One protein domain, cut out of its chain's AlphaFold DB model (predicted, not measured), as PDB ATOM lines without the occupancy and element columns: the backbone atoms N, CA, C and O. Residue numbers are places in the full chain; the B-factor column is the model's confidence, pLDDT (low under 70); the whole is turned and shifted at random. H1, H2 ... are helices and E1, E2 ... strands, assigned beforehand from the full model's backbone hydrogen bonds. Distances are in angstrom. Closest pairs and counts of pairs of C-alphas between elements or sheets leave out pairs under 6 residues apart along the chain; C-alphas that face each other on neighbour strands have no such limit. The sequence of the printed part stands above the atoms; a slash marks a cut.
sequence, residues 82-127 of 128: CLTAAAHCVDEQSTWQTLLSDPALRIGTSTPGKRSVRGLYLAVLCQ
ATOM      1  N   CYS A  82      14.774  -1.028  30.804       82.50
ATOM      2  CA  CYS A  82      14.506   0.257  31.440       82.50
ATOM      3  C   CYS A  82      15.196   1.395  30.696       82.50
ATOM      4  O   CYS A  82      16.320   1.247  30.210       82.50
ATOM      5  N   LEU A  83      14.524   2.543  30.665       83.88
ATOM      6  CA  LEU A  83      15.073   3.802  30.187       83.88
ATOM      7  C   LEU A  83      15.594   4.601  31.383       83.88
ATOM      8  O   LEU A  83      14.851   4.876  32.320       83.88
ATOM      9  N   THR A  84      16.872   4.957  31.375       85.50
ATOM     10  CA  THR A  84      17.507   5.760  32.424       85.50
ATOM     11  C   THR A  84      17.990   7.070  31.826       85.50
ATOM     12  O   THR A  84      18.793   7.061  30.900       85.50
ATOM     13  N   ALA A  85      17.526   8.191  32.364       85.62
ATOM     14  CA  ALA A  85      17.932   9.530  31.954       85.62
ATOM     15  C   ALA A  85      18.572  10.268  33.135       85.62
ATOM     16  O   ALA A  85      18.284   9.969  34.297       85.62
ATOM     17  N   ALA A  86      19.440  11.240  32.852       84.44
ATOM     18  CA  ALA A  86      19.926  12.139  33.893       84.44
ATOM     19  C   ALA A  86      18.763  12.989  34.429       84.44
ATOM     20  O   ALA A  86      17.936  13.451  33.650       84.44
ATOM     21  N   ALA A  87      18.717  13.223  35.744       86.00
ATOM     22  CA  ALA A  87      17.579  13.887  36.389       86.00
ATOM     23  C   ALA A  87      17.247  15.270  35.794       86.00
ATOM     24  O   ALA A  87      16.086  15.628  35.698       86.00
ATOM     25  N   HIS A  88      18.251  16.024  35.340       84.75
ATOM     26  CA  HIS A  88      18.050  17.341  34.723       84.75
ATOM     27  C   HIS A  88      17.498  17.285  33.285       84.75
ATOM     28  O   HIS A  88      17.190  18.327  32.719       84.75
ATOM     29  N   CYS A  89      17.411  16.097  32.679       82.31
ATOM     30  CA  CYS A  89      16.812  15.873  31.361       82.31
ATOM     31  C   CYS A  89      15.341  15.440  31.449       82.31
ATOM     32  O   CYS A  89      14.735  15.193  30.414       82.31
ATOM     33  N   VAL A  90      14.801  15.263  32.659       86.62
ATOM     34  CA  VAL A  90      13.455  14.732  32.891       86.62
ATOM     35  C   VAL A  90      12.643  15.769  33.652       86.62
ATOM     36  O   VAL A  90      13.045  16.211  34.725       86.62
ATOM     37  N   ASP A  91      11.491  16.131  33.102       86.94
ATOM     38  CA  ASP A  91      10.461  16.931  33.765       86.94
ATOM     39  C   ASP A  91       9.229  16.071  34.110       86.94
ATOM     40  O   ASP A  91       9.153  14.891  33.763       86.94
ATOM     41  N   GLU A  92       8.246  16.645  34.806       84.50
ATOM     42  CA  GLU A  92       7.024  15.924  35.203       84.50
ATOM     43  C   GLU A  92       6.174  15.448  34.011       84.50
ATOM     44  O   GLU A  92       5.360  14.539  34.160       84.50
ATOM     45  N   GLN A  93       6.352  16.048  32.830       87.00
ATOM     46  CA  GLN A  93       5.617  15.717  31.605       87.00
ATOM     47  C   GLN A  93       6.399  14.747  30.702       87.00
ATOM     48  O   GLN A  93       5.889  14.294  29.674       87.00
ATOM     49  N   SER A  94       7.636  14.415  31.073       85.50
ATOM     50  CA  SER A  94       8.534  13.608  30.265       85.50
ATOM     51  C   SER A  94       8.043  12.173  30.193       85.50
ATOM     52  O   SER A  94       7.903  11.472  31.195       85.50
ATOM     53  N   THR A  95       7.845  11.697  28.970       89.69
ATOM     54  CA  THR A  95       7.558  10.294  28.680       89.69
ATOM     55  C   THR A  95       8.782   9.637  28.052       89.69
ATOM     56  O   THR A  95       9.679  10.291  27.524       89.69
ATOM     57  N   TRP A  96       8.815   8.305  28.036       86.44
ATOM     58  CA  TRP A  96       9.880   7.580  27.341       86.44
ATOM     59  C   TRP A  96       9.955   7.940  25.844       86.44
ATOM     60  O   TRP A  96      11.040   7.933  25.270       86.44
ATOM     61  N   GLN A  97       8.823   8.289  25.221       88.62
ATOM     62  CA  GLN A  97       8.747   8.679  23.808       88.62
ATOM     63  C   GLN A  97       9.364  10.052  23.568       88.62
ATOM     64  O   GLN A  97      10.139  10.212  22.626       88.62
ATOM     65  N   THR A  98       9.041  11.030  24.421       89.56
ATOM     66  CA  THR A  98       9.573  12.392  24.297       89.56
ATOM     67  C   THR A  98      11.077  12.395  24.533       89.56
ATOM     68  O   THR A  98      11.804  12.982  23.743       89.56
ATOM     69  N   LEU A  99      11.555  11.636  25.524       88.00
ATOM     70  CA  LEU A  99      12.986  11.489  25.799       88.00
ATOM     71  C   LEU A  99      13.748  10.803  24.650       88.00
ATOM     72  O   LEU A  99      14.855  11.215  24.321       88.00
ATOM     73  N   LEU A 100      13.181   9.766  24.019       86.31
ATOM     74  CA  LEU A 100      13.824   9.094  22.876       86.31
ATOM     75  C   LEU A 100      13.793   9.924  21.585       86.31
ATOM     76  O   LEU A 100      14.621   9.693  20.706       86.31
ATOM     77  N   SER A 101      12.833  10.842  21.455       88.38
ATOM     78  CA  SER A 101      12.651  11.672  20.257       88.38
ATOM     79  C   SER A 101      13.340  13.033  20.359       88.38
ATOM     80  O   SER A 101      13.391  13.752  19.363       88.38
ATOM     81  N   ASP A 102      13.856  13.400  21.535       87.00
ATOM     82  CA  ASP A 102      14.548  14.666  21.757       87.00
ATOM     83  C   ASP A 102      15.926  14.661  21.062       87.00
ATOM     84  O   ASP A 102      16.823  13.919  21.475       87.00
ATOM     85  N   PRO A 103      16.144  15.499  20.028       86.06
ATOM     86  CA  PRO A 103      17.418  15.557  19.316       86.06
ATOM     87  C   PRO A 103      18.572  16.113  20.169       86.06
ATOM     88  O   PRO A 103      19.734  15.950  19.789       86.06
ATOM     89  N   ALA A 104      18.286  16.767  21.301       85.31
ATOM     90  CA  ALA A 104      19.300  17.215  22.252       85.31
ATOM     91  C   ALA A 104      19.849  16.060  23.109       85.31
ATOM     92  O   ALA A 104      20.964  16.160  23.637       85.31
ATOM     93  N   LEU A 105      19.110  14.950  23.226       84.19
ATOM     94  CA  LEU A 105      19.513  13.776  23.992       84.19
ATOM     95  C   LEU A 105      20.224  12.753  23.106       84.19
ATOM     96  O   LEU A 105      19.855  12.485  21.965       84.19
ATOM     97  N   ARG A 106      21.276  12.132  23.652       82.25
ATOM     98  CA  ARG A 106      21.963  11.020  22.991       82.25
ATOM     99  C   ARG A 106      21.570   9.703  23.636       82.25
ATOM    100  O   ARG A 106      21.734   9.496  24.838       82.25
ATOM    101  N   ILE A 107      21.128   8.772  22.800       82.69
ATOM    102  CA  ILE A 107      20.780   7.423  23.232       82.69
ATOM    103  C   ILE A 107      22.060   6.599  23.396       82.69
ATOM    104  O   ILE A 107      22.890   6.496  22.490       82.69
ATOM    105  N   GLY A 108      22.214   6.002  24.572       78.62
ATOM    106  CA  GLY A 108      23.225   5.003  24.878       78.62
ATOM    107  C   GLY A 108      22.583   3.626  24.977       78.62
ATOM    108  O   GLY A 108      21.778   3.364  25.867       78.62
ATOM    109  N   THR A 109      22.974   2.713  24.097       74.62
ATOM    110  CA  THR A 109      22.580   1.302  24.187       74.62
ATOM    111  C   THR A 109      23.814   0.438  24.383       74.62
ATOM    112  O   THR A 109      24.863   0.707  23.790       74.62
ATOM    113  N   SER A 110      23.694  -0.650  25.150       63.66
ATOM    114  CA  SER A 110      24.675  -1.732  25.030       63.66
ATOM    115  C   SER A 110      24.655  -2.224  23.583       63.66
ATOM    116  O   SER A 110      23.596  -2.428  22.999       63.66
ATOM    117  N   THR A 111      25.818  -2.271  22.951       54.28
ATOM    118  CA  THR A 111      25.909  -2.380  21.499       54.28
ATOM    119  C   THR A 111      25.193  -3.593  20.922       54.28
ATOM    120  O   THR A 111      25.624  -4.716  21.197       54.28
ATOM    121  N   PRO A 112      24.224  -3.397  20.013       52.50
ATOM    122  CA  PRO A 112      23.936  -4.397  19.007       52.50
ATOM    123  C   PRO A 112      25.104  -4.340  18.011       52.50
ATOM    124  O   PRO A 112      25.182  -3.461  17.162       52.50
ATOM    125  N   GLY A 113      26.103  -5.204  18.174       45.28
ATOM    126  CA  GLY A 113      27.147  -5.404  17.160       45.28
ATOM    127  C   GLY A 113      28.451  -4.584  17.239       45.28
ATOM    128  O   GLY A 113      29.439  -5.123  16.755       45.28
ATOM    129  N   LYS A 114      28.525  -3.374  17.836       39.31
ATOM    130  CA  LYS A 114      29.733  -2.619  18.335       39.31
ATOM    131  C   LYS A 114      29.548  -1.082  18.245       39.31
ATOM    132  O   LYS A 114      28.750  -0.604  17.454       39.31
ATOM    133  N   ARG A 115      30.376  -0.357  19.028       31.78
ATOM    134  CA  ARG A 115      30.491   1.099  19.340       31.78
ATOM    135  C   ARG A 115      29.657   1.709  20.483       31.78
ATOM    136  O   ARG A 115      28.468   1.961  20.370       31.78
ATOM    137  N   SER A 116      30.388   2.065  21.543       36.03
ATOM    138  CA  SER A 116      30.037   3.059  22.564       36.03
ATOM    139  C   SER A 116      30.390   4.472  22.069       36.03
ATOM    140  O   SER A 116      31.373   4.649  21.349       36.03
ATOM    141  N   VAL A 117      29.616   5.475  22.483       37.50
ATOM    142  CA  VAL A 117      29.910   6.918  22.347       37.50
ATOM    143  C   VAL A 117      29.807   7.580  23.737       37.50
ATOM    144  O   VAL A 117      29.224   6.957  24.625       37.50
ATOM    145  N   ARG A 118      30.391   8.787  23.945       35.53
ATOM    146  CA  ARG A 118      30.320   9.628  25.187       35.53
ATOM    147  C   ARG A 118      29.534  10.966  24.988       35.53
ATOM    148  O   ARG A 118      29.625  11.555  23.911       35.53
ATOM    149  N   GLY A 119      28.742  11.412  25.988       39.44
ATOM    150  CA  GLY A 119      27.727  12.497  25.938       39.44
ATOM    151  C   GLY A 119      26.616  12.378  27.017       39.44
ATOM    152  O   GLY A 119      26.675  11.478  27.835       39.44
ATOM    153  N   LEU A 120      25.627  13.277  27.077       43.22
ATOM    154  CA  LEU A 120      24.478  13.180  28.006       43.22
ATOM    155  C   LEU A 120      23.593  11.980  27.633       43.22
ATOM    156  O   LEU A 120      23.064  11.943  26.524       43.22
ATOM    157  N   TYR A 121      23.502  10.980  28.519       54.59
ATOM    158  CA  TYR A 121      22.982   9.654  28.171       54.59
ATOM    159  C   TYR A 121      21.552   9.407  28.613       54.59
ATOM    160  O   TYR A 121      21.250   9.383  29.804       54.59
ATOM    161  N   LEU A 122      20.730   9.063  27.628       54.12
ATOM    162  CA  LEU A 122      19.570   8.214  27.811       54.12
ATOM    163  C   LEU A 122      20.022   6.754  27.663       54.12
ATOM    164  O   LEU A 122      20.269   6.291  26.551       54.12
ATOM    165  N   ALA A 123      20.221   6.047  28.772       54.34
ATOM    166  CA  ALA A 123      20.700   4.671  28.776       54.34
ATOM    167  C   ALA A 123      19.532   3.681  28.756       54.34
ATOM    168  O   ALA A 123      18.657   3.726  29.618       54.34
ATOM    169  N   VAL A 124      19.553   2.748  27.808       54.25
ATOM    170  CA  VAL A 124      18.652   1.593  27.812       54.25
ATOM    171  C   VAL A 124      19.398   0.410  28.426       54.25
ATOM    172  O   VAL A 124      20.358  -0.100  27.837       54.25
ATOM    173  N   LEU A 125      18.990  -0.011  29.625       48.97
ATOM    174  CA  LEU A 125      19.655  -1.073  30.380       48.97
ATOM    175  C   LEU A 125      18.766  -2.312  30.507       48.97
ATOM    176  O   LEU A 125      17.590  -2.215  30.843       48.97
ATOM    177  N   CYS A 126      19.383  -3.475  30.304       50.00
ATOM    178  CA  CYS A 126      18.926  -4.756  30.833       50.00
ATOM    179  C   CYS A 126      19.786  -5.056  32.073       50.00
ATOM    180  O   CYS A 126      20.964  -5.383  31.927       50.00
ATOM    181  N   GLN A 127      19.225  -4.978  33.285       44.62
ATOM    182  CA  GLN A 127      19.900  -5.376  34.534       44.62
ATOM    183  C   GLN A 127      19.387  -6.736  35.031       44.62
ATOM    184  O   GLN A 127      18.207  -6.868  35.329       44.62
TER     185      GLN A 127
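AT A GLANCE: This is residues 82 to 127 of the 128 residues of the protein "Molybdate ABC transporter periplasmic molybdate-binding protein" of Cedecea neteri (UniProt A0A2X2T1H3). A small sheet of three strands, E1, E3 and E2, has one short helix, H1, on one of its faces. Two long loops, residues 85 to 95 between E1 and H1 and residues 110 to 120 between E2 and E3, reach toward opposite ends of the longest axis. The printed part has 46 residues with one named helix and three named strands, in the order E1, H1, E2, E3 along the chain; the sheet is mixed and runs E1, E3, E2. The class is mixed, helices and strands, with 19 residues, under half, in named elements. The whole is only just compact, close to loose, with a radius of gyration of the C-alphas of 10.8 A, and it spans 34 by 22 by 16 A, only just elongated.

IN THESE COORDINATES: The longest strand, E3, is residues 121 to 126, 15.2 A from first to last C-alpha, and ends at C-alpha 126 at (18.926, -4.756, 30.833). E1 is residues 82 to 84 and begins at C-alpha 82 at (14.506, 0.257, 31.440). E2 is residues 106 to 109, 9.8 A long. H1 is residues 96 to 101, 8.6 A long, and begins at C-alpha 96 at (9.880, 7.580, 27.341).

HOW THE PARTS SIT: E3 is the inner strand, and E1 and E2 are the edge strands. E1 and E3 are antiparallel, at 154 degrees between directions; the C-alphas of Leu 83 and Val 124 face each other at 4.8 A. Across this pair N 84 and O 123 are 2.8 A apart, and N 123 and O 84 are 2.8 A apart, both within hydrogen-bond range. E3 and E2 are parallel, at 19 degrees; the C-alphas of Ala 123 and Gly 108 face each other at 4.7 A. N 108 and O 122 are within hydrogen-bond range at 2.8 A. H1 is on the sheet, at a height over the sheet of 8.7 A from a local plane fitted to just 6 of its C-alphas. It lies over none of the strands, but only just: 2 of its 6 C-alphas fall on E3 and 2 on E2. The closest C-alphas of H1 and E1 are those of Trp 96 and Leu 83, 7.0 A apart; those of H1 and E2 are Leu 100 and Ile 107, 7.2 A; those of H1 and E3 are Leu 99 and Leu 122, 7.6 A. In H1 every O i to N i+4 pair is within hydrogen-bond range.

THE WHOLE: The two C-alphas farthest apart are those of Glu 92 and Gly 113, at 34.4 A. The printed part has no cut. The links E1 to H1 and E2 to E3 are long, with 11 residues each, and the link H1 to E2 is tight, with 4. The mean pLDDT of the printed part is 70.1; residues 110 to 127 are under 70, and E3 has a mean of 53.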